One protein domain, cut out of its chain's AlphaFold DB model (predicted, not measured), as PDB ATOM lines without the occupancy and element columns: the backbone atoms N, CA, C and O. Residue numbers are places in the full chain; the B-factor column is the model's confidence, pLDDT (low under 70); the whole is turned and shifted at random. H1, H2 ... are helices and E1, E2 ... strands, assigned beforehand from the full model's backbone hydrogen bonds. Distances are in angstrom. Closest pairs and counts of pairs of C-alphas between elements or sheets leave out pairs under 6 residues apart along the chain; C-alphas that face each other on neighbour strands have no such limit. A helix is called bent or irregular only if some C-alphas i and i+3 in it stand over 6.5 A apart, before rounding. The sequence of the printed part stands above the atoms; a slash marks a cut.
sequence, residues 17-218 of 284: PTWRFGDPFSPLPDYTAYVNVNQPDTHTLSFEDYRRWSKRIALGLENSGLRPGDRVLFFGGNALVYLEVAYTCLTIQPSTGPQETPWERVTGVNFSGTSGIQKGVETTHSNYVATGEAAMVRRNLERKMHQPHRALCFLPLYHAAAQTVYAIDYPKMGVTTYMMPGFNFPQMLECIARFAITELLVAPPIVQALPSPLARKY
ATOM      1  N   PRO A  17       9.647  25.707  17.428       83.56
ATOM      2  CA  PRO A  17      10.120  24.345  17.272       83.56
ATOM      3  C   PRO A  17      10.471  23.615  18.554       83.56
ATOM      4  O   PRO A  17      10.059  22.470  18.732       83.56
ATOM      5  N   THR A  18      11.154  24.296  19.469       85.81
ATOM      6  CA  THR A  18      11.441  23.766  20.804       85.81
ATOM      7  C   THR A  18      10.151  23.490  21.571       85.81
ATOM      8  O   THR A  18      10.017  22.445  22.196       85.81
ATOM      9  N   TRP A  19       9.164  24.383  21.486       87.62
ATOM     10  CA  TRP A  19       7.861  24.164  22.107       87.62
ATOM     11  C   TRP A  19       7.168  22.913  21.559       87.62
ATOM     12  O   TRP A  19       6.616  22.122  22.325       87.62
ATOM     13  N   ARG A  20       7.217  22.693  20.240       86.75
ATOM     14  CA  ARG A  20       6.541  21.565  19.588       86.75
ATOM     15  C   ARG A  20       7.233  20.229  19.826       86.75
ATOM     16  O   ARG A  20       6.585  19.290  20.277       86.75
ATOM     17  N   PHE A  21       8.519  20.156  19.499       85.25
ATOM     18  CA  PHE A  21       9.286  18.911  19.462       85.25
ATOM     19  C   PHE A  21      10.158  18.688  20.697       85.25
ATOM     20  O   PHE A  21      10.757  17.626  20.827       85.25
ATOM     21  N   GLY A  22      10.252  19.667  21.596       86.25
ATOM     22  CA  GLY A  22      11.222  19.630  22.679       86.25
ATOM     23  C   GLY A  22      12.646  19.780  22.151       86.25
ATOM     24  O   GLY A  22      12.921  20.559  21.234       86.25
ATOM     25  N   ASP A  23      13.557  19.027  22.755       83.69
ATOM     26  CA  ASP A  23      14.953  18.985  22.347       83.69
ATOM     27  C   ASP A  23      15.099  18.403  20.919       83.69
ATOM     28  O   ASP A  23      14.449  17.410  20.565       83.69
ATOM     29  N   PRO A  24      15.943  19.003  20.059       78.62
ATOM     30  CA  PRO A  24      16.070  18.595  18.665       78.62
ATOM     31  C   PRO A  24      16.624  17.179  18.464       78.62
ATOM     32  O   PRO A  24      16.471  16.664  17.352       78.62
ATOM     33  N   PHE A  25      17.257  16.564  19.461       81.56
ATOM     34  CA  PHE A  25      17.882  15.242  19.359       81.56
ATOM     35  C   PHE A  25      17.140  14.168  20.152       81.56
ATOM     36  O   PHE A  25      17.319  12.981  19.893       81.56
ATOM     37  N   SER A  26      16.267  14.576  21.068       86.31
ATOM     38  CA  SER A  26      15.444  13.661  21.844       86.31
ATOM     39  C   SER A  26      14.510  12.830  20.956       86.31
ATOM     40  O   SER A  26      14.026  13.332  19.926       86.31
ATOM     41  N   PRO A  27      14.238  11.568  21.340       89.81
ATOM     42  CA  PRO A  27      13.205  10.758  20.713       89.81
ATOM     43  C   PRO A  27      11.851  11.472  20.744       89.81
ATOM     44  O   PRO A  27      11.533  12.181  21.699       89.81
ATOM     45  N   LEU A  28      11.060  11.278  19.692       90.75
ATOM     46  CA  LEU A  28       9.693  11.782  19.603       90.75
ATOM     47  C   LEU A  28       8.693  10.627  19.725       90.75
ATOM     48  O   LEU A  28       9.062   9.485  19.452       90.75
ATOM     49  N   PRO A  29       7.433  10.910  20.104       90.94
ATOM     50  CA  PRO A  29       6.361   9.927  20.018       90.94
ATOM     51  C   PRO A  29       6.237   9.357  18.601       90.94
ATOM     52  O   PRO A  29       6.238  10.113  17.626       90.94
ATOM     53  N   ASP A  30       6.095   8.038  18.510       91.31
ATOM     54  CA  ASP A  30       5.919   7.327  17.248       91.31
ATOM     55  C   ASP A  30       4.438   7.308  16.854       91.31
ATOM     56  O   ASP A  30       3.636   6.545  17.394       91.31
ATOM     57  N   TYR A  31       4.059   8.217  15.955       93.81
ATOM     58  CA  TYR A  31       2.730   8.239  15.353       93.81
ATOM     59  C   TYR A  31       2.734   8.947  13.994       93.81
ATOM     60  O   TYR A  31       3.610   9.760  13.673       93.81
ATOM     61  N   THR A  32       1.699   8.669  13.200       95.50
ATOM     62  CA  THR A  32       1.446   9.382  11.944       95.50
ATOM     63  C   THR A  32       0.794  10.730  12.233       95.50
ATOM     64  O   THR A  32      -0.355  10.787  12.675       95.50
ATOM     65  N   ALA A  33       1.512  11.822  11.967       94.00
ATOM     66  CA  ALA A  33       1.016  13.177  12.186       94.00
ATOM     67  C   ALA A  33       0.091  13.633  11.055       94.00
ATOM     68  O   ALA A  33      -0.931  14.268  11.320       94.00
ATOM     69  N   TYR A  34       0.412  13.278   9.807       95.81
ATOM     70  CA  TYR A  34      -0.353  13.710   8.641       95.81
ATOM     71  C   TYR A  34      -0.577  12.601   7.622       95.81
ATOM     72  O   TYR A  34       0.309  11.790   7.365       95.81
ATOM     73  N   VAL A  35      -1.754  12.613   6.998       96.81
ATOM     74  CA  VAL A  35      -2.171  11.645   5.979       96.81
ATOM     75  C   VAL A  35      -2.777  12.398   4.802       96.81
ATOM     76  O   VAL A  35      -3.683  13.203   4.994       96.81
ATOM     77  N   ASN A  36      -2.326  12.145   3.575       96.50
ATOM     78  CA  ASN A  36      -3.021  12.629   2.385       96.50
ATOM     79  C   ASN A  36      -4.258  11.756   2.125       96.50
ATOM     80  O   ASN A  36      -4.125  10.557   1.890       96.50
ATOM     81  N   VAL A  37      -5.459  12.341   2.117       96.75
ATOM     82  CA  VAL A  37      -6.707  11.559   1.980       96.75
ATOM     83  C   VAL A  37      -6.835  10.816   0.649       96.75
ATOM     84  O   VAL A  37      -7.518   9.796   0.585       96.75
ATOM     85  N   ASN A  38      -6.186  11.307  -0.412       95.31
ATOM     86  CA  ASN A  38      -6.236  10.688  -1.738       95.31
ATOM     87  C   ASN A  38      -5.262   9.508  -1.856       95.31
ATOM     88  O   ASN A  38      -5.428   8.659  -2.727       95.31
ATOM     89  N   GLN A  39      -4.233   9.469  -1.005       95.69
ATOM     90  CA  GLN A  39      -3.155   8.479  -1.034       95.69
ATOM     91  C   GLN A  39      -2.767   8.054   0.399       95.69
ATOM     92  O   GLN A  39      -1.601   8.173   0.781       95.69
ATOM     93  N   PRO A  40      -3.723   7.562   1.213       95.00
ATOM     94  CA  PRO A  40      -3.533   7.422   2.656       95.00
ATOM     95  C   PRO A  40      -2.504   6.358   3.054       95.00
ATOM     96  O   PRO A  40      -1.923   6.468   4.126       95.00
ATOM     97  N   ASP A  41      -2.242   5.375   2.190       94.06
ATOM     98  CA  ASP A  41      -1.305   4.277   2.473       94.06
ATOM     99  C   ASP A  41       0.133   4.575   2.017       94.06
ATOM    100  O   ASP A  41       1.060   3.841   2.348       94.06
ATOM    101  N   THR A  42       0.329   5.621   1.208       93.38
ATOM    102  CA  THR A  42       1.624   5.907   0.557       93.38
ATOM    103  C   THR A  42       2.136   7.318   0.802       93.38
ATOM    104  O   THR A  42       3.331   7.559   0.670       93.38
ATOM    105  N   HIS A  43       1.254   8.258   1.147       93.56
ATOM    106  CA  HIS A  43       1.590   9.661   1.358       93.56
ATOM    107  C   HIS A  43       1.172  10.072   2.766       93.56
ATOM    108  O   HIS A  43       0.134  10.702   2.990       93.56
ATOM    109  N   THR A  44       2.020   9.692   3.714       95.06
ATOM    110  CA  THR A  44       1.898   9.994   5.138       95.06
ATOM    111  C   THR A  44       3.169  10.654   5.647       95.06
ATOM    112  O   THR A  44       4.251  10.423   5.111       95.06
ATOM    113  N   LEU A  45       3.049  11.432   6.717       93.12
ATOM    114  CA  LEU A  45       4.176  12.039   7.412       93.12
ATOM    115  C   LEU A  45       4.091  11.677   8.895       93.12
ATOM    116  O   LEU A  45       3.138  12.067   9.580       93.12
ATOM    117  N   SER A  46       5.070  10.920   9.395       94.06
ATOM    118  CA  SER A  46       5.196  10.673  10.833       94.06
ATOM    119  C   SER A  46       5.600  11.952  11.569       94.06
ATOM    120  O   SER A  46       6.123  12.895  10.971       94.06
ATOM    121  N   PHE A  47       5.362  12.014  12.878       91.56
ATOM    122  CA  PHE A  47       5.779  13.172  13.673       91.56
ATOM    123  C   PHE A  47       7.304  13.353  13.688       91.56
ATOM    124  O   PHE A  47       7.804  14.481  13.693       91.56
ATOM    125  N   GLU A  48       8.053  12.250  13.618       91.00
ATOM    126  CA  GLU A  48       9.502  12.296  13.463       91.00
ATOM    127  C   GLU A  48       9.915  12.774  12.067       91.00
ATOM    128  O   GLU A  48      10.770  13.659  11.959       91.00
ATOM    129  N   ASP A  49       9.297  12.241  11.009       90.06
ATOM    130  CA  ASP A  49       9.583  12.663   9.637       90.06
ATOM    131  C   ASP A  49       9.265  14.137   9.441       90.06
ATOM    132  O   ASP A  49      10.039  14.834   8.795       90.06
ATOM    133  N   TYR A  50       8.206  14.643  10.074       88.00
ATOM    134  CA  TYR A  50       7.888  16.063  10.062       88.00
ATOM    135  C   TYR A  50       9.046  16.906  10.618       88.00
ATOM    136  O   TYR A  50       9.543  17.799   9.930       88.00
ATOM    137  N   ARG A  51       9.564  16.576  11.813       86.44
ATOM    138  CA  ARG A  51      10.751  17.255  12.371       86.44
ATOM    139  C   ARG A  51      11.960  17.123  11.443       86.44
ATOM    140  O   ARG A  51      12.714  18.080  11.258       86.44
ATOM    141  N   ARG A  52      12.187  15.924  10.905       87.00
ATOM    142  CA  ARG A  52      13.354  15.586  10.084       87.00
ATOM    143  C   ARG A  52      13.348  16.350   8.760       87.00
ATOM    144  O   ARG A  52      14.354  16.975   8.429       87.00
ATOM    145  N   TRP A  53      12.238  16.337   8.031       86.50
ATOM    146  CA  TRP A  53      12.085  17.051   6.765       86.50
ATOM    147  C   TRP A  53      12.181  18.554   6.949       86.50
ATOM    148  O   TRP A  53      12.915  19.191   6.197       86.50
ATOM    149  N   SER A  54      11.582  19.111   8.002       83.31
ATOM    150  CA  SER A  54      11.727  20.540   8.265       83.31
ATOM    151  C   SER A  54      13.179  20.969   8.493       83.31
ATOM    152  O   SER A  54      13.618  21.978   7.951       83.31
ATOM    153  N   LYS A  55      13.977  20.168   9.210       82.62
ATOM    154  CA  LYS A  55      15.421  20.432   9.350       82.62
ATOM    155  C   LYS A  55      16.173  20.313   8.021       82.62
ATOM    156  O   LYS A  55      17.080  21.096   7.756       82.62
ATOM    157  N   ARG A  56      15.822  19.329   7.184       85.88
ATOM    158  CA  ARG A  56      16.471  19.117   5.878       85.88
ATOM    159  C   ARG A  56      16.220  20.281   4.927       85.88
ATOM    160  O   ARG A  56      17.155  20.737   4.278       85.88
ATOM    161  N   ILE A  57      14.982  20.761   4.856       84.25
ATOM    162  CA  ILE A  57      14.632  21.910   4.016       84.25
ATOM    163  C   ILE A  57      15.298  23.175   4.581       84.25
ATOM    164  O   ILE A  57      15.800  23.969   3.792       84.25
ATOM    165  N   ALA A  58      15.392  23.334   5.910       79.62
ATOM    166  CA  ALA A  58      16.053  24.489   6.539       79.62
ATOM    167  C   ALA A  58      17.503  24.596   6.076       79.62
ATOM    168  O   ALA A  58      17.906  25.609   5.507       79.62
ATOM    169  N   LEU A  59      18.240  23.497   6.224       82.94
ATOM    170  CA  LEU A  59      19.623  23.398   5.778       82.94
ATOM    171  C   LEU A  59      19.752  23.600   4.260       82.94
ATOM    172  O   LEU A  59      20.690  24.238   3.790       82.94
ATOM    173  N   GLY A  60      18.805  23.078   3.473       87.00
ATOM    174  CA  GLY A  60      18.763  23.286   2.025       87.00
ATOM    175  C   GLY A  60      18.609  24.760   1.636       87.00
ATOM    176  O   GLY A  60      19.300  25.231   0.732       87.00
ATOM    177  N   LEU A  61      17.747  25.501   2.336       84.62
ATOM    178  CA  LEU A  61      17.546  26.935   2.129       84.62
ATOM    179  C   LEU A  61      18.776  27.750   2.552       84.62
ATOM    180  O   LEU A  61      19.209  28.620   1.799       84.62
ATOM    181  N   GLU A  62      19.384  27.435   3.698       84.31
ATOM    182  CA  GLU A  62      20.632  28.068   4.155       84.31
ATOM    183  C   GLU A  62      21.783  27.850   3.160       84.31
ATOM    184  O   GLU A  62      22.499  28.795   2.809       84.31
ATOM    185  N   ASN A  63      21.919  26.623   2.643       87.69
ATOM    186  CA  ASN A  63      22.889  26.276   1.601       87.69
ATOM    187  C   ASN A  63      22.594  26.979   0.269       87.69
ATOM    188  O   ASN A  63      23.516  27.252  -0.497       87.69
ATOM    189  N   SER A  64      21.327  27.306   0.009       89.69
ATOM    190  CA  SER A  64      20.899  28.098  -1.152       89.69
ATOM    191  C   SER A  64      21.094  29.606  -0.949       89.69
ATOM    192  O   SER A  64      20.764  30.391  -1.834       89.69
ATOM    193  N   GLY A  65      21.646  30.018   0.195       87.88
ATOM    194  CA  GLY A  65      22.000  31.402   0.487       87.88
ATOM    195  C   GLY A  65      20.986  32.160   1.335       87.88
ATOM    196  O   GLY A  65      21.219  33.342   1.570       87.88
ATOM    197  N   LEU A  66      19.918  31.519   1.829       84.06
ATOM    198  CA  LEU A  66      18.974  32.169   2.738       84.06
ATOM    199  C   LEU A  66      19.697  32.604   4.021       84.06
ATOM    200  O   LEU A  66      20.467  31.837   4.616       84.06
ATOM    201  N   ARG A  67      19.461  33.843   4.444       80.06
ATOM    202  CA  ARG A  67      20.035  34.445   5.647       80.06
ATOM    203  C   ARG A  67      18.945  34.886   6.624       80.06
ATOM    204  O   ARG A  67      17.799  35.117   6.244       80.06
ATOM    205  N   PRO A  68      19.289  35.029   7.912       74.75
ATOM    206  CA  PRO A  68      18.407  35.659   8.886       74.75
ATOM    207  C   PRO A  68      17.918  37.026   8.411       74.75
ATOM    208  O   PRO A  68      18.716  37.852   7.977       74.75
ATOM    209  N   GLY A  69      16.612  37.264   8.521       74.25
ATOM    210  CA  GLY A  69      15.973  38.483   8.022       74.25
ATOM    211  C   GLY A  69      15.360  38.330   6.628       74.25
ATOM    212  O   GLY A  69      14.409  39.051   6.325       74.25
ATOM    213  N   ASP A  70      15.792  37.346   5.838       81.00
ATOM    214  CA  ASP A  70      15.154  37.032   4.561       81.00
ATOM    215  C   ASP A  70      13.738  36.475   4.768       81.00
ATOM    216  O   ASP A  70      13.305  36.134   5.877       81.00
ATOM    217  N   ARG A  71      12.975  36.409   3.675       79.75
ATOM    218  CA  ARG A  71      11.606  35.889   3.661       79.75
ATOM    219  C   ARG A  71      11.464  34.872   2.539       79.75
ATOM    220  O   ARG A  71      11.886  35.116   1.413       79.75
ATOM    221  N   VAL A  72      10.818  33.752   2.849       80.69
ATOM    222  CA  VAL A  72      10.463  32.718   1.875       80.69
ATOM    223  C   VAL A  72       8.965  32.799   1.625       80.69
ATOM    224  O   VAL A  72       8.168  32.703   2.557       80.69
ATOM    225  N   LEU A  73       8.576  32.977   0.363       82.88
ATOM    226  CA  LEU A  73       7.182  32.877  -0.048       82.88
ATOM    227  C   LEU A  73       6.871  31.423  -0.404       82.88
ATOM    228  O   LEU A  73       7.446  30.878  -1.343       82.88
ATOM    229  N   PHE A  74       5.924  30.817   0.307       79.38
ATOM    230  CA  PHE A  74       5.328  29.557  -0.118       79.38
ATOM    231  C   PHE A  74       4.060  29.834  -0.931       79.38
ATOM    232  O   PHE A  74       3.117  30.443  -0.426       79.38
ATOM    233  N   PHE A  75       4.027  29.363  -2.177       83.44
ATOM    234  CA  PHE A  75       2.870  29.487  -3.061       83.44
ATOM    235  C   PHE A  75       2.358  28.098  -3.453       83.44
ATOM    236  O   PHE A  75       2.913  27.440  -4.330       83.44
ATOM    237  N   GLY A  76       1.303  27.639  -2.780       83.88
ATOM    238  CA  GLY A  76       0.714  26.326  -3.019       83.88
ATOM    239  C   GLY A  76      -0.543  26.081  -2.187       83.88
ATOM    240  O   GLY A  76      -0.830  26.810  -1.236       83.88
ATOM    241  N   GLY A  77      -1.303  25.056  -2.577       86.94
ATOM    242  CA  GLY A  77      -2.479  24.590  -1.843       86.94
ATOM    243  C   GLY A  77      -2.120  23.715  -0.640       86.94
ATOM    244  O   GLY A  77      -0.963  23.634  -0.222       86.94
ATOM    245  N   ASN A  78      -3.122  23.025  -0.100       91.12
ATOM    246  CA  ASN A  78      -2.904  22.071   0.980       91.12
ATOM    247  C   ASN A  78      -2.119  20.861   0.464       91.12
ATOM    248  O   ASN A  78      -2.581  20.131  -0.414       91.12
ATOM    249  N   ALA A  79      -0.934  20.647   1.026       89.38
ATOM    250  CA  ALA A  79      -0.086  19.497   0.754       89.38
ATOM    251  C   ALA A  79       0.791  19.206   1.978       89.38
ATOM    252  O   ALA A  79       1.078  20.111   2.758       89.38
ATOM    253  N   LEU A  80       1.275  17.969   2.127       87.88
ATOM    254  CA  LEU A  80       2.169  17.620   3.240       87.88
ATOM    255  C   LEU A  80       3.442  18.480   3.239       87.88
ATOM    256  O   LEU A  80       3.845  18.987   4.282       87.88
ATOM    257  N   VAL A  81       3.976  18.767   2.047       83.75
ATOM    258  CA  VAL A  81       5.122  19.668   1.861       83.75
ATOM    259  C   VAL A  81       4.851  21.097   2.343       83.75
ATOM    260  O   VAL A  81       5.785  21.783   2.749       83.75
ATOM    261  N   TYR A  82       3.586  21.553   2.360       84.62
ATOM    262  CA  TYR A  82       3.233  22.850   2.952       84.62
ATOM    263  C   TYR A  82       3.690  22.881   4.404       84.62
ATOM    264  O   TYR A  82       4.338  23.829   4.827       84.62
ATOM    265  N   LEU A  83       3.356  21.843   5.169       76.50
ATOM    266  CA  LEU A  83       3.661  21.776   6.593       76.50
ATOM    267  C   LEU A  83       5.166  21.729   6.805       76.50
ATOM    268  O   LEU A  83       5.692  22.501   7.601       76.50
ATOM    269  N   GLU A  84       5.858  20.885   6.040       71.00
ATOM    270  CA  GLU A  84       7.310  20.760   6.098       71.00
ATOM    271  C   GLU A  84       7.989  22.110   5.839       71.00
ATOM    272  O   GLU A  84       8.786  22.538   6.673       71.00
ATOM    273  N   VAL A  85       7.639  22.813   4.752       65.44
ATOM    274  CA  VAL A  85       8.238  24.099   4.339       65.44
ATOM    275  C   VAL A  85       7.805  25.267   5.228       65.44
ATOM    276  O   VAL A  85       8.644  26.068   5.644       65.44
ATOM    277  N   ALA A  86       6.516  25.371   5.555       64.56
ATOM    278  CA  ALA A  86       6.008  26.417   6.438       64.56
ATOM    279  C   ALA A  86       6.671  26.320   7.811       64.56
ATOM    280  O   ALA A  86       7.072  27.339   8.360       64.56
ATOM    281  N   TYR A  87       6.863  25.103   8.326       63.69
ATOM    282  CA  TYR A  87       7.547  24.870   9.591       63.69
ATOM    283  C   TYR A  87       9.067  25.041   9.501       63.69
ATOM    284  O   TYR A  87       9.694  25.535  10.436       63.69
ATOM    285  N   THR A  88       9.664  24.700   8.359       59.41
ATOM    286  CA  THR A  88      11.090  24.908   8.080       59.41
ATOM    287  C   THR A  88      11.523  26.348   8.315       59.41
ATOM    288  O   THR A  88      12.519  26.594   8.996       59.41
ATOM    289  N   CYS A  89      10.759  27.308   7.794       57.03
ATOM    290  CA  CYS A  89      11.075  28.729   7.926       57.03
ATOM    291  C   CYS A  89      11.035  29.199   9.394       57.03
ATOM    292  O   CYS A  89      11.673  30.186   9.741       57.03
ATOM    293  N   LEU A  90      10.350  28.450  10.271       58.47
ATOM    294  CA  LEU A  90      10.292  28.665  11.723       58.47
ATOM    295  C   LEU A  90      11.478  28.005  12.453       58.47
ATOM    296  O   LEU A  90      11.668  28.238  13.640       58.47
ATOM    297  N   THR A  91      12.254  27.138  11.793       57.00
ATOM    298  CA  THR A  91      13.388  26.407  12.399       57.00
ATOM    299  C   THR A  91      14.753  27.007  12.091       57.00
ATOM    300  O   THR A  91      15.700  26.730  12.826       57.00
ATOM    301  N   ILE A  92      14.855  27.838  11.050       59.94
ATOM    302  CA  ILE A  92      16.100  28.514  10.677       59.94
ATOM    303  C   ILE A  92      16.446  29.530  11.765       59.94
ATOM    304  O   ILE A  92      15.687  30.462  12.043       59.94
ATOM    305  N   GLN A  93      17.594  29.331  12.409       55.28
ATOM    306  CA  GLN A  93      18.129  30.255  13.402       55.28
ATOM    307  C   GLN A  93      19.336  30.995  12.819       55.28
ATOM    308  O   GLN A  93      20.112  30.403  12.073       55.28
ATOM    309  N   PRO A  94      19.549  32.274  13.174       47.44
ATOM    310  CA  PRO A  94      20.802  32.940  12.863       47.44
ATOM    311  C   PRO A  94      21.978  32.175  13.460       47.44
ATOM    312  O   PRO A  94      22.038  31.984  14.671       47.44
ATOM    313  N   SER A  95      22.948  31.808  12.624       42.34
ATOM    314  CA  SER A  95      24.236  31.296  13.094       42.34
ATOM    315  C   SER A  95      25.061  32.377  13.808       42.34
ATOM    316  O   SER A  95      25.931  32.048  14.606       42.34
ATOM    317  N   THR A  96      24.789  33.663  13.546       37.88
ATOM    318  CA  THR A  96      25.527  34.815  14.096       37.88
ATOM    319  C   THR A  96      24.698  36.106  14.013       37.88
ATOM    320  O   THR A  96      24.222  36.447  12.931       37.88
ATOM    321  N   GLY A  97      24.558  36.848  15.118       43.28
ATOM    322  CA  GLY A  97      23.898  38.166  15.187       43.28
ATOM    323  C   GLY A  97      23.515  38.550  16.627       43.28
ATOM    324  O   GLY A  97      23.536  37.668  17.489       43.28
ATOM    325  N   PRO A  98      23.206  39.832  16.931       40.81
ATOM    326  CA  PRO A  98      22.740  40.222  18.263       40.81
ATOM    327  C   PRO A  98      21.527  39.365  18.646       40.81
ATOM    328  O   PRO A  98      20.640  39.145  17.822       40.81
ATOM    329  N   GLN A  99      21.544  38.810  19.862       50.56
ATOM    330  CA  GLN A  99      20.568  37.824  20.325       50.56
ATOM    331  C   GLN A  99      19.171  38.440  20.484       50.56
ATOM    332  O   GLN A  99      18.744  38.749  21.592       50.56
ATOM    333  N   GLU A 100      18.423  38.577  19.392       54.88
ATOM    334  CA  GLU A 100      16.969  38.581  19.500       54.88
ATOM    335  C   GLU A 100      16.550  37.225  20.059       54.88
ATOM    336  O   GLU A 100      16.862  36.164  19.493       54.88
ATOM    337  N   THR A 101      15.855  37.262  21.193       65.12
ATOM    338  CA  THR A 101      15.281  36.051  21.768       65.12
ATOM    339  C   THR A 101      14.358  35.415  20.722       65.12
ATOM    340  O   THR A 101      13.664  36.133  19.996       65.12
ATOM    341  N   PRO A 102      14.313  34.074  20.601       65.38
ATOM    342  CA  PRO A 102      13.390  33.425  19.674       65.38
ATOM    343  C   PRO A 102      11.947  33.931  19.814       65.38
ATOM    344  O   PRO A 102      11.223  33.959  18.834       65.38
ATOM    345  N   TRP A 103      11.558  34.393  21.003       69.69
ATOM    346  CA  TRP A 103      10.268  34.996  21.334       69.69
ATOM    347  C   TRP A 103       9.785  36.110  20.398       69.69
ATOM    348  O   TRP A 103       8.606  36.135  20.035       69.69
ATOM    349  N   GLU A 104      10.671  37.035  20.030       72.75
ATOM    350  CA  GLU A 104      10.327  38.279  19.322       72.75
ATOM    351  C   GLU A 104      10.459  38.137  17.805       72.75
ATOM    352  O   GLU A 104       9.940  38.951  17.045       72.75
ATOM    353  N   ARG A 105      11.100  37.060  17.347       77.00
ATOM    354  CA  ARG A 105      11.378  36.856  15.931       77.00
ATOM    355  C   ARG A 105      10.109  36.530  15.154       77.00
ATOM    356  O   ARG A 105       9.348  35.632  15.529       77.00
ATOM    357  N   VAL A 106       9.933  37.229  14.035       76.69
ATOM    358  CA  VAL A 106       8.866  36.989  13.057       76.69
ATOM    359  C   VAL A 106       9.090  35.650  12.363       76.69
ATOM    360  O   VAL A 106      10.170  35.356  11.860       76.69
ATOM    361  N   THR A 107       8.037  34.848  12.337       74.81
ATOM    362  CA  THR A 107       8.026  33.476  11.821       74.81
ATOM    363  C   THR A 107       7.157  33.325  10.578       74.81
ATOM    364  O   THR A 107       7.395  32.450   9.753       74.81
ATOM    365  N   GLY A 108       6.179  34.212  10.399       77.56
ATOM    366  CA  GLY A 108       5.323  34.234   9.224       77.56
ATOM    367  C   GLY A 108       4.721  35.611   8.995       77.56
ATOM    368  O   GLY A 108       4.598  36.411   9.924       77.56
ATOM    369  N   VAL A 109       4.341  35.872   7.746       80.56
ATOM    370  CA  VAL A 109       3.569  37.052   7.353       80.56
ATOM    371  C   VAL A 109       2.261  36.560   6.756       80.56
ATOM    372  O   VAL A 109       2.239  36.005   5.660       80.56
ATOM    373  N   ASN A 110       1.171  36.741   7.497       78.56
ATOM    374  CA  ASN A 110      -0.168  36.373   7.056       78.56
ATOM    375  C   ASN A 110      -0.875  37.608   6.501       78.56
ATOM    376  O   ASN A 110      -0.915  38.645   7.159       78.56
ATOM    377  N   PHE A 111      -1.451  37.527   5.305       78.94
ATOM    378  CA  PHE A 111      -2.193  38.656   4.745       78.94
ATOM    379  C   PHE A 111      -3.605  38.702   5.329       78.94
ATOM    380  O   PHE A 111      -4.320  37.701   5.325       78.94
ATOM    381  N   SER A 112      -4.005  39.868   5.836       68.44
ATOM    382  CA  SER A 112      -5.346  40.092   6.382       68.44
ATOM    383  C   SER A 112      -5.983  41.365   5.822       68.44
ATOM    384  O   SER A 112      -5.296  42.290   5.377       68.44
ATOM    385  N   GLY A 113      -7.317  41.404   5.865       60.84
ATOM    386  CA  GLY A 113      -8.135  42.537   5.436       60.84
ATOM    387  C   GLY A 113      -8.962  42.242   4.184       60.84
ATOM    388  O   GLY A 113      -8.466  41.697   3.206       60.84
ATOM    389  N   THR A 114     -10.239  42.623   4.228       57.88
ATOM    390  CA  THR A 114     -11.210  42.473   3.127       57.88
ATOM    391  C   THR A 114     -11.531  43.799   2.427       57.88
ATOM    392  O   THR A 114     -12.282  43.816   1.457       57.88
ATOM    393  N   SER A 115     -10.947  44.914   2.885       61.84
ATOM    394  CA  SER A 115     -11.154  46.255   2.330       61.84
ATOM    395  C   SER A 115      -9.831  47.018   2.206       61.84
ATOM    396  O   SER A 115      -9.135  47.218   3.206       61.84
ATOM    397  N   GLY A 116      -9.516  47.493   1.000       69.56
ATOM    398  CA  GLY A 116      -8.319  48.291   0.713       69.56
ATOM    399  C   GLY A 116      -7.063  47.456   0.442       69.56
ATOM    400  O   GLY A 116      -7.143  46.312   0.002       69.56
ATOM    401  N   ILE A 117      -5.889  48.051   0.674       74.44
ATOM    402  CA  ILE A 117      -4.588  47.394   0.483       74.44
ATOM    403  C   ILE A 117      -4.434  46.272   1.519       74.44
ATOM    404  O   ILE A 117      -4.611  46.504   2.718       74.44
ATOM    405  N   GLN A 118      -4.092  45.069   1.052       77.75
ATOM    406  CA  GLN A 118      -3.824  43.921   1.916       77.75
ATOM    407  C   GLN A 118      -2.612  44.202   2.806       77.75
ATOM    408  O   GLN A 118      -1.564  44.632   2.326       77.75
ATOM    409  N   LYS A 119      -2.754  43.952   4.111       83.56
ATOM    410  CA  LYS A 119      -1.687  44.182   5.090       83.56
ATOM    411  C   LYS A 119      -1.072  42.850   5.485       83.56
ATOM    412  O   LYS A 119      -1.797  41.922   5.853       83.56
ATOM    413  N   GLY A 120       0.254  42.772   5.420       84.81
ATOM    414  CA  GLY A 120       1.008  41.665   5.992       84.81
ATOM    415  C   GLY A 120       1.021  41.780   7.514       84.81
ATOM    416  O   GLY A 120       1.431  42.803   8.054       84.81
ATOM    417  N   VAL A 121       0.545  40.745   8.194       87.75
ATOM    418  CA  VAL A 121       0.556  40.625   9.650       87.75
ATOM    419  C   VAL A 121       1.736  39.753  10.035       87.75
ATOM    420  O   VAL A 121       1.734  38.544   9.785       87.75
ATOM    421  N   GLU A 122       2.748  40.371  10.630       87.06
ATOM    422  CA  GLU A 122       3.898  39.659  11.174       87.06
ATOM    423  C   GLU A 122       3.478  38.864  12.411       87.06
ATOM    424  O   GLU A 122       2.880  39.396  13.342       87.06
ATOM    425  N   THR A 123       3.759  37.564  12.396       85.25
ATOM    426  CA  THR A 123       3.446  36.640  13.491       85.25
ATOM    427  C   THR A 123       4.743  36.087  14.058       85.25
ATOM    428  O   THR A 123       5.542  35.500  13.323       85.25
ATOM    429  N   THR A 124       4.975  36.262  15.354       86.38
ATOM    430  CA  THR A 124       6.206  35.828  16.028       86.38
ATOM    431  C   THR A 124       6.094  34.410  16.592       86.38
ATOM    432  O   THR A 124       5.004  33.834  16.672       86.38
ATOM    433  N   HIS A 125       7.215  33.839  17.047       85.19
ATOM    434  CA  HIS A 125       7.187  32.572  17.785       85.19
ATOM    435  C   HIS A 125       6.296  32.659  19.025       85.19
ATOM    436  O   HIS A 125       5.518  31.741  19.276       85.19
ATOM    437  N   SER A 126       6.386  33.757  19.780       87.88
ATOM    438  CA  SER A 126       5.599  33.946  20.999       87.88
ATOM    439  C   SER A 126       4.103  33.995  20.733       87.88
ATOM    440  O   SER A 126       3.343  33.435  21.518       87.88
ATOM    441  N   ASN A 127       3.662  34.568  19.608       89.12
ATOM    442  CA  ASN A 127       2.246  34.549  19.237       89.12
ATOM    443  C   ASN A 127       1.727  33.117  19.059       89.12
ATOM    444  O   ASN A 127       0.662  32.771  19.574       89.12
ATOM    445  N   TYR A 128       2.492  32.269  18.367       87.94
ATOM    446  CA  TYR A 128       2.111  30.876  18.160       87.94
ATOM    447  C   TYR A 128       2.231  30.030  19.428       87.94
ATOM    448  O   TYR A 128       1.332  29.242  19.703       87.94
ATOM    449  N   VAL A 129       3.293  30.204  20.222       89.81
ATOM    450  CA  VAL A 129       3.466  29.489  21.498       89.81
ATOM    451  C   VAL A 129       2.362  29.871  22.486       89.81
ATOM    452  O   VAL A 129       1.748  28.988  23.074       89.81
ATOM    453  N   ALA A 130       2.037  31.160  22.618       91.25
ATOM    454  CA  ALA A 130       0.942  31.631  23.466       91.25
ATOM    455  C   ALA A 130      -0.410  31.040  23.045       91.25
ATOM    456  O   ALA A 130      -1.183  30.586  23.889       91.25
ATOM    457  N   THR A 131      -0.681  31.021  21.737       90.44
ATOM    458  CA  THR A 131      -1.922  30.452  21.198       90.44
ATOM    459  C   THR A 131      -1.992  28.945  21.437       90.44
ATOM    460  O   THR A 131      -3.022  28.446  21.886       90.44
ATOM    461  N   GLY A 132      -0.883  28.236  21.218       90.75
ATOM    462  CA  GLY A 132      -0.782  26.802  21.462       90.75
ATOM    463  C   GLY A 132      -0.955  26.431  22.934       90.75
ATOM    464  O   GLY A 132      -1.680  25.491  23.246       90.75
ATOM    465  N   GLU A 133      -0.368  27.195  23.858       92.31
ATOM    466  CA  GLU A 133      -0.578  27.015  25.302       92.31
ATOM    467  C   GLU A 133      -2.043  27.230  25.698       92.31
ATOM    468  O   GLU A 133      -2.624  26.410  26.412       92.31
ATOM    469  N   ALA A 134      -2.689  28.281  25.183       90.69
ATOM    470  CA  ALA A 134      -4.119  28.495  25.404       90.69
ATOM    471  C   ALA A 134      -4.965  27.331  24.850       90.69
ATOM    472  O   ALA A 134      -5.929  26.901  25.490       90.69
ATOM    473  N   ALA A 135      -4.583  26.775  23.695       89.19
ATOM    474  CA  ALA A 135      -5.218  25.590  23.130       89.19
ATOM    475  C   ALA A 135      -5.014  24.343  24.010       89.19
ATOM    476  O   ALA A 135      -5.968  23.581  24.179       89.19
ATOM    477  N   MET A 136      -3.836  24.153  24.621       88.50
ATOM    478  CA  MET A 136      -3.586  23.050  25.563       88.50
ATOM    479  C   MET A 136      -4.451  23.173  26.818       88.50
ATOM    480  O   MET A 136      -5.056  22.190  27.246       88.50
ATOM    481  N   VAL A 137      -4.564  24.376  27.391       89.62
ATOM    482  CA  VAL A 137      -5.442  24.628  28.546       89.62
ATOM    483  C   VAL A 137      -6.880  24.265  28.204       89.62
ATOM    484  O   VAL A 137      -7.502  23.479  28.917       89.62
ATOM    485  N   ARG A 138      -7.395  24.785  27.082       86.12
ATOM    486  CA  ARG A 138      -8.747  24.471  26.610       86.12
ATOM    487  C   ARG A 138      -8.937  22.965  26.436       86.12
ATOM    488  O   ARG A 138      -9.917  22.416  26.927       86.12
ATOM    489  N   ARG A 139      -7.978  22.288  25.802       81.62
ATOM    490  CA  ARG A 139      -8.021  20.841  25.578       81.62
ATOM    491  C   ARG A 139      -8.107  20.047  26.882       81.62
ATOM    492  O   ARG A 139      -8.905  19.118  26.972       81.62
ATOM    493  N   ASN A 140      -7.333  20.435  27.891       81.69
ATOM    494  CA  ASN A 140      -7.342  19.788  29.203       81.69
ATOM    495  C   ASN A 140      -8.668  20.001  29.954       81.69
ATOM    496  O   ASN A 140      -9.089  19.131  30.717       81.69
ATOM    497  N   LEU A 141      -9.346  21.130  29.722       81.44
ATOM    498  CA  LEU A 141     -10.667  21.413  30.291       81.44
ATOM    499  C   LEU A 141     -11.792  20.641  29.596       81.44
ATOM    500  O   LEU A 141     -12.752  20.247  30.253       81.44
ATOM    501  N   GLU A 142     -11.672  20.396  28.288       70.69
ATOM    502  CA  GLU A 142     -12.714  19.747  27.483       70.69
ATOM    503  C   GLU A 142     -12.990  18.280  27.887       70.69
ATOM    504  O   GLU A 142     -13.987  17.730  27.431       70.69
ATOM    505  N   ARG A 143     -12.171  17.648  28.755       55.53
ATOM    506  CA  ARG A 143     -12.365  16.275  29.296       55.53
ATOM    507  C   ARG A 143     -12.810  15.243  28.240       55.53
ATOM    508  O   ARG A 143     -13.516  14.287  28.560       55.53
ATOM    509  N   LYS A 144     -12.409  15.414  26.974       55.41
ATOM    510  CA  LYS A 144     -12.740  14.459  25.913       55.41
ATOM    511  C   LYS A 144     -11.964  13.167  26.172       55.41
ATOM    512  O   LYS A 144     -10.746  13.178  26.329       55.41
ATOM    513  N   MET A 145     -12.718  12.081  26.298       48.38
ATOM    514  CA  MET A 145     -12.264  10.758  26.724       48.38
ATOM    515  C   MET A 145     -11.193  10.171  25.784       48.38
ATOM    516  O   MET A 145     -11.215  10.423  24.586       48.38
ATOM    517  N   HIS A 146     -10.311   9.365  26.387       55.81
ATOM    518  CA  HIS A 146      -9.229   8.446  25.966       55.81
ATOM    519  C   HIS A 146      -9.070   7.894  24.522       55.81
ATOM    520  O   HIS A 146      -8.385   6.888  24.356       55.81
ATOM    521  N   GLN A 147      -9.640   8.485  23.477       59.34
ATOM    522  CA  GLN A 147      -9.550   7.959  22.106       59.34
ATOM    523  C   GLN A 147      -8.569   8.745  21.224       59.34
ATOM    524  O   GLN A 147      -8.389   9.949  21.414       59.34
ATOM    525  N   PRO A 148      -7.924   8.075  20.246       72.12
ATOM    526  CA  PRO A 148      -7.010   8.726  19.321       72.12
ATOM    527  C   PRO A 148      -7.767   9.752  18.479       72.12
ATOM    528  O   PRO A 148      -8.729   9.435  17.777       72.12
ATOM    529  N   HIS A 149      -7.319  10.998  18.556       86.12
ATOM    530  CA  HIS A 149      -7.969  12.103  17.877       86.12
ATOM    531  C   HIS A 149      -7.519  12.191  16.422       86.12
ATOM    532  O   HIS A 149      -6.327  12.140  16.111       86.12
ATOM    533  N   ARG A 150      -8.497  12.353  15.533       93.12
ATOM    534  CA  ARG A 150      -8.318  12.427  14.084       93.12
ATOM    535  C   ARG A 150      -8.993  13.687  13.567       93.12
ATOM    536  O   ARG A 150     -10.201  13.847  13.728       93.12
ATOM    537  N   ALA A 151      -8.224  14.577  12.961       95.50
ATOM    538  CA  ALA A 151      -8.715  15.832  12.409       95.50
ATOM    539  C   ALA A 151      -8.770  15.787  10.883       95.50
ATOM    540  O   ALA A 151      -7.930  15.141  10.259       95.50
ATOM    541  N   LEU A 152      -9.713  16.506  10.274       97.06
ATOM    542  CA  LEU A 152      -9.783  16.668   8.819       97.06
ATOM    543  C   LEU A 152      -9.438  18.105   8.415       97.06
ATOM    544  O   LEU A 152     -10.170  19.039   8.727       97.06
ATOM    545  N   CYS A 153      -8.339  18.276   7.687       96.44
ATOM    546  CA  CYS A 153      -7.877  19.553   7.159       96.44
ATOM    547  C   CYS A 153      -8.346  19.745   5.713       96.44
ATOM    548  O   CYS A 153      -7.747  19.222   4.778       96.44
ATOM    549  N   PHE A 154      -9.401  20.534   5.526       94.62
ATOM    550  CA  PHE A 154      -9.841  21.042   4.214       94.62
ATOM    551  C   PHE A 154      -9.772  22.568   4.116       94.62
ATOM    552  O   PHE A 154      -9.995  23.134   3.044       94.62
ATOM    553  N   LEU A 155      -9.495  23.243   5.237       92.31
ATOM    554  CA  LEU A 155      -9.298  24.687   5.263       92.31
ATOM    555  C   LEU A 155      -7.927  25.036   4.677       92.31
ATOM    556  O   LEU A 155      -6.979  24.275   4.884       92.31
ATOM    557  N   PRO A 156      -7.790  26.175   3.981       90.69
ATOM    558  CA  PRO A 156      -6.532  26.505   3.332       90.69
ATOM    559  C   PRO A 156      -5.417  26.796   4.340       90.69
ATOM    560  O   PRO A 156      -5.534  27.712   5.155       90.69
ATOM    561  N   LEU A 157      -4.310  26.057   4.253       88.50
ATOM    562  CA  LEU A 157      -3.154  26.182   5.145       88.50
ATOM    563  C   LEU A 157      -2.395  27.503   4.988       88.50
ATOM    564  O   LEU A 157      -1.642  27.870   5.877       88.50
ATOM    565  N   TYR A 158      -2.618  28.264   3.915       84.81
ATOM    566  CA  TYR A 158      -2.098  29.630   3.791       84.81
ATOM    567  C   TYR A 158      -2.830  30.654   4.671       84.81
ATOM    568  O   TYR A 158      -2.441  31.818   4.703       84.81
ATOM    569  N   HIS A 159      -3.891  30.249   5.374       86.50
ATOM    570  CA  HIS A 159      -4.610  31.099   6.311       86.50
ATOM    571  C   HIS A 159      -4.210  30.780   7.757       86.50
ATOM    572  O   HIS A 159      -4.216  29.617   8.168       86.50
ATOM    573  N   ALA A 160      -3.961  31.818   8.564       84.62
ATOM    574  CA  ALA A 160      -3.469  31.696   9.940       84.62
ATOM    575  C   ALA A 160      -4.284  30.717  10.809       84.62
ATOM    576  O   ALA A 160      -3.710  29.911  11.530       84.62
ATOM    577  N   ALA A 161      -5.618  30.725  10.700       87.50
ATOM    578  CA  ALA A 161      -6.475  29.807  11.461       87.50
ATOM    579  C   ALA A 161      -6.159  28.319  11.201       87.50
ATOM    580  O   ALA A 161      -6.087  27.528  12.140       87.50
ATOM    581  N   ALA A 162      -5.938  27.938   9.937       89.62
ATOM    582  CA  ALA A 162      -5.593  26.565   9.582       89.62
ATOM    583  C   ALA A 162      -4.153  26.227  10.005       89.62
ATOM    584  O   ALA A 162      -3.904  25.122  10.479       89.62
ATOM    585  N   GLN A 163      -3.221  27.180   9.902       87.12
ATOM    586  CA  GLN A 163      -1.845  27.002  10.383       87.12
ATOM    587  C   GLN A 163      -1.813  26.720  11.886       87.12
ATOM    588  O   GLN A 163      -1.210  25.738  12.313       87.12
ATOM    589  N   THR A 164      -2.492  27.545  12.685       87.00
ATOM    590  CA  THR A 164      -2.541  27.390  14.143       87.00
ATOM    591  C   THR A 164      -3.103  26.027  14.537       87.00
ATOM    592  O   THR A 164      -2.506  25.307  15.327       87.00
ATOM    593  N   VAL A 165      -4.210  25.602  13.936       89.50
ATOM    594  CA  VAL A 165      -4.835  24.347  14.358       89.50
ATOM    595  C   VAL A 165      -4.087  23.122  13.815       89.50
ATOM    596  O   VAL A 165      -3.673  22.258  14.587       89.50
ATOM    597  N   TYR A 166      -3.850  23.052  12.501       91.56
ATOM    598  CA  TYR A 166      -3.339  21.838  11.851       91.56
ATOM    599  C   TYR A 166      -1.809  21.735  11.833       91.56
ATOM    600  O   TYR A 166      -1.264  20.633  11.893       91.56
ATOM    601  N   ALA A 167      -1.088  22.855  11.742       86.25
ATOM    602  CA  ALA A 167       0.377  22.838  11.712       86.25
ATOM    603  C   ALA A 167       0.998  22.970  13.109       86.25
ATOM    604  O   ALA A 167       2.165  22.599  13.291       86.25
ATOM    605  N   ILE A 168       0.243  23.511  14.077       84.62
ATOM    606  CA  ILE A 168       0.763  23.923  15.383       84.62
ATOM    607  C   ILE A 168       0.198  23.117  16.545       84.62
ATOM    608  O   ILE A 168       0.973  22.423  17.213       84.62
ATOM    609  N   ASP A 169      -1.110  23.191  16.764       88.38
ATOM    610  CA  ASP A 169      -1.760  22.629  17.947       88.38
ATOM    611  C   ASP A 169      -1.858  21.104  17.861       88.38
ATOM    612  O   ASP A 169      -1.374  20.391  18.738       88.38
ATOM    613  N   TYR A 170      -2.422  20.582  16.771       91.31
ATOM    614  CA  TYR A 170      -2.666  19.147  16.608       91.31
ATOM    615  C   TYR A 170      -1.416  18.263  16.675       91.31
ATOM    616  O   TYR A 170      -1.456  17.269  17.403       91.31
ATOM    617  N   PRO A 171      -0.275  18.624  16.064       88.75
ATOM    618  CA  PRO A 171       0.946  17.839  16.227       88.75
ATOM    619  C   PRO A 171       1.463  17.830  17.669       88.75
ATOM    620  O   PRO A 171       2.021  16.834  18.123       88.75
ATOM    621  N   LYS A 172       1.274  18.929  18.415       87.25
ATOM    622  CA  LYS A 172       1.635  18.993  19.839       87.25
ATOM    623  C   LYS A 172       0.709  18.120  20.693       87.25
ATOM    624  O   LYS A 172       1.166  17.540  21.672       87.25
ATOM    625  N   MET A 173      -0.562  18.013  20.305       88.19
ATOM    626  CA  MET A 173      -1.579  17.187  20.966       88.19
ATOM    627  C   MET A 173      -1.533  15.701  20.571       88.19
ATOM    628  O   MET A 173      -2.292  14.916  21.133       88.19
ATOM    629  N   GLY A 174      -0.701  15.303  19.601       90.12
ATOM    630  CA  GLY A 174      -0.694  13.929  19.082       90.12
ATOM    631  C   GLY A 174      -1.916  13.583  18.221       90.12
ATOM    632  O   GLY A 174      -2.322  12.426  18.158       90.12
ATOM    633  N   VAL A 175      -2.542  14.580  17.594       92.00
ATOM    634  CA  VAL A 175      -3.730  14.417  16.742       92.00
ATOM    635  C   VAL A 175      -3.286  14.147  15.301       92.00
ATOM    636  O   VAL A 175      -2.589  14.968  14.699       92.00
ATOM    637  N   THR A 176      -3.732  13.035  14.713       95.44
ATOM    638  CA  THR A 176      -3.481  12.736  13.294       95.44
ATOM    639  C   THR A 176      -4.366  13.606  12.409       95.44
ATOM    640  O   THR A 176      -5.591  13.592  12.533       95.44
ATOM    641  N   THR A 177      -3.761  14.343  11.481       96.38
ATOM    642  CA  THR A 177      -4.473  15.219  10.546       96.38
ATOM    643  C   THR A 177      -4.559  14.593   9.154       96.38
ATOM    644  O   THR A 177      -3.559  14.417   8.460       96.38
ATOM    645  N   TYR A 178      -5.779  14.316   8.713       97.50
ATOM    646  CA  TYR A 178      -6.111  13.890   7.360       97.50
ATOM    647  C   TYR A 178      -6.280  15.124   6.481       97.50
ATOM    648  O   TYR A 178      -7.119  15.978   6.751       97.50
ATOM    649  N   MET A 179      -5.461  15.258   5.448       96.44
ATOM    650  CA  MET A 179      -5.369  16.460   4.634       96.44
ATOM    651  C   MET A 179      -6.051  16.278   3.284       96.44
ATOM    652  O   MET A 179      -5.654  15.430   2.483       96.44
ATOM    653  N   MET A 180      -7.037  17.132   3.028       96.88
ATOM    654  CA  MET A 180      -7.655  17.339   1.725       96.88
ATOM    655  C   MET A 180      -6.908  18.450   0.965       96.88
ATOM    656  O   MET A 180      -6.498  19.436   1.587       96.88
ATOM    657  N   PRO A 181      -6.774  18.353  -0.373       93.25
ATOM    658  CA  PRO A 181      -6.125  19.389  -1.189       93.25
ATOM    659  C   PRO A 181      -6.899  20.719  -1.192       93.25
ATOM    660  O   PRO A 181      -6.324  21.785  -1.412       93.25
ATOM    661  N   GLY A 182      -8.202  20.655  -0.926       91.75
ATOM    662  CA  GLY A 182      -9.099  21.793  -0.786       91.75
ATOM    663  C   GLY A 182     -10.493  21.325  -0.379       91.75
ATOM    664  O   GLY A 182     -10.757  20.125  -0.288       91.75
ATOM    665  N   PHE A 183     -11.394  22.270  -0.124       94.50
ATOM    666  CA  PHE A 183     -12.757  21.949   0.285       94.50
ATOM    667  C   PHE A 183     -13.578  21.348  -0.863       94.50
ATOM    668  O   PHE A 183     -13.755  21.958  -1.917       94.50
ATOM    669  N   ASN A 184     -14.137  20.168  -0.613       95.75
ATOM    670  CA  ASN A 184     -15.169  19.537  -1.423       95.75
ATOM    671  C   ASN A 184     -16.141  18.840  -0.466       95.75
ATOM    672  O   ASN A 184     -15.735  17.955   0.280       95.75
ATOM    673  N   PHE A 185     -17.408  19.257  -0.448       95.00
ATOM    674  CA  PHE A 185     -18.356  18.804   0.573       95.00
ATOM    675  C   PHE A 185     -18.652  17.287   0.522       95.00
ATOM    676  O   PHE A 185     -18.514  16.645   1.561       95.00
ATOM    677  N   PRO A 186     -18.961  16.665  -0.638       95.88
ATOM    678  CA  PRO A 186     -19.082  15.205  -0.728       95.88
ATOM    679  C   PRO A 186     -17.832  14.453  -0.245       95.88
ATOM    680  O   PRO A 186     -17.944  13.526   0.553       95.88
ATOM    681  N   GLN A 187     -16.641  14.879  -0.679       96.00
ATOM    682  CA  GLN A 187     -15.386  14.246  -0.269       96.00
ATOM    683  C   GLN A 187     -15.119  14.435   1.229       96.00
ATOM    684  O   GLN A 187     -14.606  13.529   1.878       96.00
ATOM    685  N   MET A 188     -15.476  15.591   1.794       96.25
ATOM    686  CA  MET A 188     -15.371  15.852   3.229       96.25
ATOM    687  C   MET A 188     -16.211  14.843   4.017       96.25
ATOM    688  O   MET A 188     -15.700  14.231   4.949       96.25
ATOM    689  N   LEU A 189     -17.468  14.627   3.615       94.81
ATOM    690  CA  LEU A 189     -18.366  13.651   4.240       94.81
ATOM    691  C   LEU A 189     -17.829  12.217   4.121       94.81
ATOM    692  O   LEU A 189     -17.830  11.473   5.102       94.81
ATOM    693  N   GLU A 190     -17.308  11.853   2.946       95.38
ATOM    694  CA  GLU A 190     -16.651  10.562   2.727       95.38
ATOM    695  C   GLU A 190     -15.437  10.387   3.642       95.38
ATOM    696  O   GLU A 190     -15.301   9.350   4.284       95.38
ATOM    697  N   CYS A 191     -14.583  11.405   3.757       96.38
ATOM    698  CA  CYS A 191     -13.410  11.368   4.625       96.38
ATOM    699  C   CYS A 191     -13.799  11.250   6.101       96.38
ATOM    700  O   CYS A 191     -13.160  10.490   6.827       96.38
ATOM    701  N   ILE A 192     -14.844  11.963   6.543       93.62
ATOM    702  CA  ILE A 192     -15.344  11.870   7.922       93.62
ATOM    703  C   ILE A 192     -15.723  10.426   8.247       93.62
ATOM    704  O   ILE A 192     -15.233   9.888   9.240       93.62
ATOM    705  N   ALA A 193     -16.526   9.796   7.387       88.94
ATOM    706  CA  ALA A 193     -16.970   8.420   7.583       88.94
ATOM    707  C   ALA A 193     -15.814   7.414   7.448       88.94
ATOM    708  O   ALA A 193     -15.621   6.563   8.313       88.94
ATOM    709  N   ARG A 194     -15.004   7.527   6.386       93.38
ATOM    710  CA  ARG A 194     -13.922   6.586   6.060       93.38
ATOM    711  C   ARG A 194     -12.810   6.577   7.104       93.38
ATOM    712  O   ARG A 194     -12.302   5.512   7.438       93.38
ATOM    713  N   PHE A 195     -12.404   7.750   7.581       93.62
ATOM    714  CA  PHE A 195     -11.275   7.899   8.503       93.62
ATOM    715  C   PHE A 195     -11.716   8.111   9.956       93.62
ATOM    716  O   PHE A 195     -10.873   8.354  10.819       93.62
ATOM    717  N   ALA A 196     -13.025   8.016  10.231       90.06
ATOM    718  CA  ALA A 196     -13.626   8.207  11.548       90.06
ATOM    719  C   ALA A 196     -13.130   9.496  12.234       90.06
ATOM    720  O   ALA A 196     -12.614   9.487  13.358       90.06
ATOM    721  N   ILE A 197     -13.235  10.611  11.507       91.88
ATOM    722  CA  ILE A 197     -12.772  11.930  11.951       91.88
ATOM    723  C   ILE A 197     -13.526  12.346  13.219       91.88
ATOM    724  O   ILE A 197     -14.746  12.226  13.294       91.88
ATOM    725  N   THR A 198     -12.785  12.849  14.207       86.69
ATOM    726  CA  THR A 198     -13.287  13.258  15.530       86.69
ATOM    727  C   THR A 198     -13.208  14.768  15.755       86.69
ATOM    728  O   THR A 198     -13.859  15.285  16.654       86.69
ATOM    729  N   GLU A 199     -12.371  15.477  14.993       88.12
ATOM    730  CA  GLU A 199     -12.141  16.915  15.150       88.12
ATOM    731  C   GLU A 199     -12.368  17.636  13.816       88.12
ATOM    732  O   GLU A 199     -11.741  17.313  12.802       88.12
ATOM    733  N   LEU A 200     -13.241  18.642  13.828       90.38
ATOM    734  CA  LEU A 200     -13.521  19.492  12.676       90.38
ATOM    735  C   LEU A 200     -13.411  20.965  13.074       90.38
ATOM    736  O   LEU A 200     -14.102  21.430  13.980       90.38
ATOM    737  N   LEU A 201     -12.586  21.720  12.348       90.25
ATOM    738  CA  LEU A 201     -12.659  23.179  12.333       90.25
ATOM    739  C   LEU A 201     -13.476  23.598  11.110       90.25
ATOM    740  O   LEU A 201     -13.004  23.495   9.976       90.25
ATOM    741  N   VAL A 202     -14.702  24.059  11.342       88.00
ATOM    742  CA  VAL A 202     -15.672  24.405  10.292       88.00
ATOM    743  C   VAL A 202     -16.000  25.892  10.302       88.00
ATOM    744  O   VAL A 202     -16.111  26.520  11.352       88.00
ATOM    745  N   ALA A 203     -16.183  26.458   9.110       85.19
ATOM    746  CA  ALA A 203     -16.756  27.789   8.952       85.19
ATOM    747  C   ALA A 203     -18.295  27.719   9.045       85.19
ATOM    748  O   ALA A 203     -18.870  26.687   8.682       85.19
ATOM    749  N   PRO A 204     -18.989  28.808   9.438       83.81
ATOM    750  CA  PRO A 204     -20.450  28.816   9.576       83.81
ATOM    751  C   PRO A 204     -21.240  28.274   8.365       83.81
ATOM    752  O   PRO A 204     -22.194  27.529   8.586       83.81
ATOM    753  N   PRO A 205     -20.852  28.536   7.096       83.88
ATOM    754  CA  PRO A 205     -21.564  27.976   5.943       83.88
ATOM    755  C   PRO A 205     -21.533  26.444   5.870       83.88
ATOM    756  O   PRO A 205     -22.466  25.835   5.359       83.88
ATOM    757  N   ILE A 206     -20.478  25.805   6.387       86.56
ATOM    758  CA  ILE A 206     -20.375  24.339   6.404       86.56
ATOM    759  C   ILE A 206     -21.339  23.770   7.444       86.56
ATOM    760  O   ILE A 206     -22.028  22.799   7.150       86.56
ATOM    761  N   VAL A 207     -21.448  24.410   8.613       82.19
ATOM    762  CA  VAL A 207     -22.418  24.026   9.653       82.19
ATOM    763  C   VAL A 207     -23.843  24.048   9.094       82.19
ATOM    764  O   VAL A 207     -24.602  23.112   9.311       82.19
ATOM    765  N   GLN A 208     -24.178  25.062   8.292       77.94
ATOM    766  CA  GLN A 208     -25.486  25.166   7.635       77.94
ATOM    767  C   GLN A 208     -25.730  24.088   6.566       77.94
ATOM    768  O   GLN A 208     -26.878  23.780   6.266       77.94
ATOM    769  N   ALA A 209     -24.675  23.513   5.985       81.44
ATOM    770  CA  ALA A 209     -24.777  22.477   4.957       81.44
ATOM    771  C   ALA A 209     -24.866  21.048   5.529       81.44
ATOM    772  O   ALA A 209     -25.289  20.130   4.818       81.44
ATOM    773  N   LEU A 210     -24.469  20.836   6.790       81.12
ATOM    774  CA  LEU A 210     -24.481  19.517   7.440       81.12
ATOM    775  C   LEU A 210     -25.877  18.865   7.517       81.12
ATOM    776  O   LEU A 210     -25.938  17.660   7.303       81.12
ATOM    777  N   PRO A 211     -26.993  19.597   7.694       77.31
ATOM    778  CA  PRO A 211     -28.354  19.041   7.598       77.31
ATOM    779  C   PRO A 211     -28.816  18.668   6.174       77.31
ATOM    780  O   PRO A 211     -29.992  18.433   5.929       77.31
ATOM    781  N   SER A 212     -27.940  18.675   5.165       81.38
ATOM    782  CA  SER A 212     -28.368  18.386   3.791       81.38
ATOM    783  C   SER A 212     -28.703  16.898   3.569       81.38
ATOM    784  O   SER A 212     -28.049  16.019   4.137       81.38
ATOM    785  N   PRO A 213     -29.614  16.562   2.627       82.94
ATOM    786  CA  PRO A 213     -29.912  15.169   2.263       82.94
ATOM    787  C   PRO A 213     -28.692  14.355   1.812       82.94
ATOM    788  O   PRO A 213     -28.700  13.127   1.874       82.94
ATOM    789  N   LEU A 214     -27.641  15.025   1.327       85.00
ATOM    790  CA  LEU A 214     -26.385  14.377   0.965       85.00
ATOM    791  C   LEU A 214     -25.624  13.892   2.205       85.00
ATOM    792  O   LEU A 214     -25.160  12.755   2.210       85.00
ATOM    793  N   ALA A 215     -25.519  14.723   3.243       83.06
ATOM    794  CA  ALA A 215     -24.823  14.388   4.484       83.06
ATOM    795  C   ALA A 215     -25.454  13.186   5.198       83.06
ATOM    796  O   ALA A 215     -24.731  12.335   5.709       83.06
ATOM    797  N   ARG A 216     -26.783  13.040   5.107       79.31
ATOM    798  CA  ARG A 216     -27.538  11.891   5.646       79.31
ATOM    799  C   ARG A 216     -27.102  10.528   5.088       79.31
ATOM    800  O   ARG A 216     -27.434   9.502   5.670       79.31
ATOM    801  N   LYS A 217     -26.383  10.490   3.959       83.50
ATOM    802  CA  LYS A 217     -25.868   9.244   3.362       83.50
ATOM    803  C   LYS A 217     -24.603   8.721   4.045       83.50
ATOM    804  O   LYS A 217     -24.192   7.602   3.749       83.50
ATOM    805  N   TYR A 218     -23.980   9.521   4.905       80.19
ATOM    806  CA  TYR A 218     -22.698   9.219   5.530       80.19
ATOM    807  C   TYR A 218     -22.850   9.010   7.035       80.19
ATOM    808  O   TYR A 218     -23.728   9.578   7.682       80.19
TER     809      TYR A 218
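This is residues 17 to 218 of the 284 residues of an uncharacterized protein of Fusarium sp. AF-8 (UniProt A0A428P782). A small sheet of four strands, E2, E1, E6 and E5, has helices over both faces: H5, H3 and H2 over one face and H6 over the other. H4 packs on H5 and is not on the sheet, the hairpin of E3 and E4 lies near the beginning of H5, away from that sheet, and H7 lies far out, its centre 22.5 A from the mean of all C-alphas. The printed part has 202 residues with seven named helices and six named strands, in the order H1 E1 E2 H2 H3 E3 E4 H4 E5 H5 E6 H6 H7, and its class is mixed, helices and strands. The four-stranded sheet is mixed, while E3 and E4 form a second, antiparallel sheet. The whole is compact, with a radius of gyration of the C-alphas of 17.8 A and spans of 60 by 47 by 35 A.

In the larger sheet, E2 is residues 44 to 46, E1 residues 32 to 36, 11.0 A long, E6 residues 176 to 179, 9.6 A, and E5 residues 150 to 153, 9.9 A. H5 is residues 160 to 173, 18.3 A, H3 residues 80 to 88, 12.5 A, H2 residues 47 to 63, 24.7 A, and H6 residues 185 to 195, 15.2 A. H4 is residues 125 to 141, 24.5 A. E3 is residues 106 to 112, 16.0 A, and E4 residues 119 to 124, 15.9 A. H1, residues 17 to 21, begins with C-alpha 17 at (10.120, 24.345, 17.272). H7, residues 204 to 209, ends with C-alpha 209 at (-24.777, 22.477, 4.957).

E1 and E6 are parallel at 16 degrees, with N 177 and O 33 within hydrogen-bond range at 2.8 A. E6 and E5 are parallel at 27 degrees, with N 153 and O 178 at 2.8 A. E2 and E1 are an antiparallel hairpin, with N 45 and O 34 at 2.8 A. E5, H5 and E6 form a strand-helix-strand unit, two parallel neighbour strands with a helix between, and its crossover is right-handed. H5 is on the sheet at a height of 10.3 A and runs along the strands, at 15 degrees to E6 on the local plane; the closest C-alphas of H5 and E6 are those of Tyr 166 and Thr 177, 6.8 A apart. H3 is on the same face, at a height of 11.4 A. H2, also on that face, stands up from the sheet, its line rising 52 degrees. H2 and H3 touch at a steep tilt of 60 degrees, the closest C-alphas being those of Ser 54 and Thr 88, 4.4 A apart. H6 is on the opposite face, with the C-alphas of Leu 152 and Ile 192 the closest to E5 at 7.4 A. H4 touches H5 at a steep tilt of 59 degrees, closest at Gly 132 and Asp 169, whose C-alphas are 5.5 A apart. H1 touches H5, with residues 168 to 172 of H5 alone; the closest C-alphas are those of Arg 20 and Lys 172, 5.5 A. E3 and E4 are an antiparallel hairpin, with N 121 and O 110 at 2.8 A. The closest C-alphas of E3 and H5 are those of Asn 110 and Ala 160, 6.4 A apart. H7 and H6 are only just apart, closest at 8.3 A. H5 is irregular, but only just: C-alphas 167 and 170 are 6.8 A apart. Every O i to N i+4 pair is within hydrogen-bond range in H1, H2, H3, H4, H6 and H7, and 6 of 10 are in H5.

The two C-alphas farthest apart are those of Pro 98 and Pro 213, 60.5 A. The printed part has no cut. The links from H2 to H3 and from H3 to E3 are long. Residues 140 to 146 stand free. The mean pLDDT of the printed part is 82.9, and residues 85 to 103, 112 to 116 and 143 to 147 are under 70.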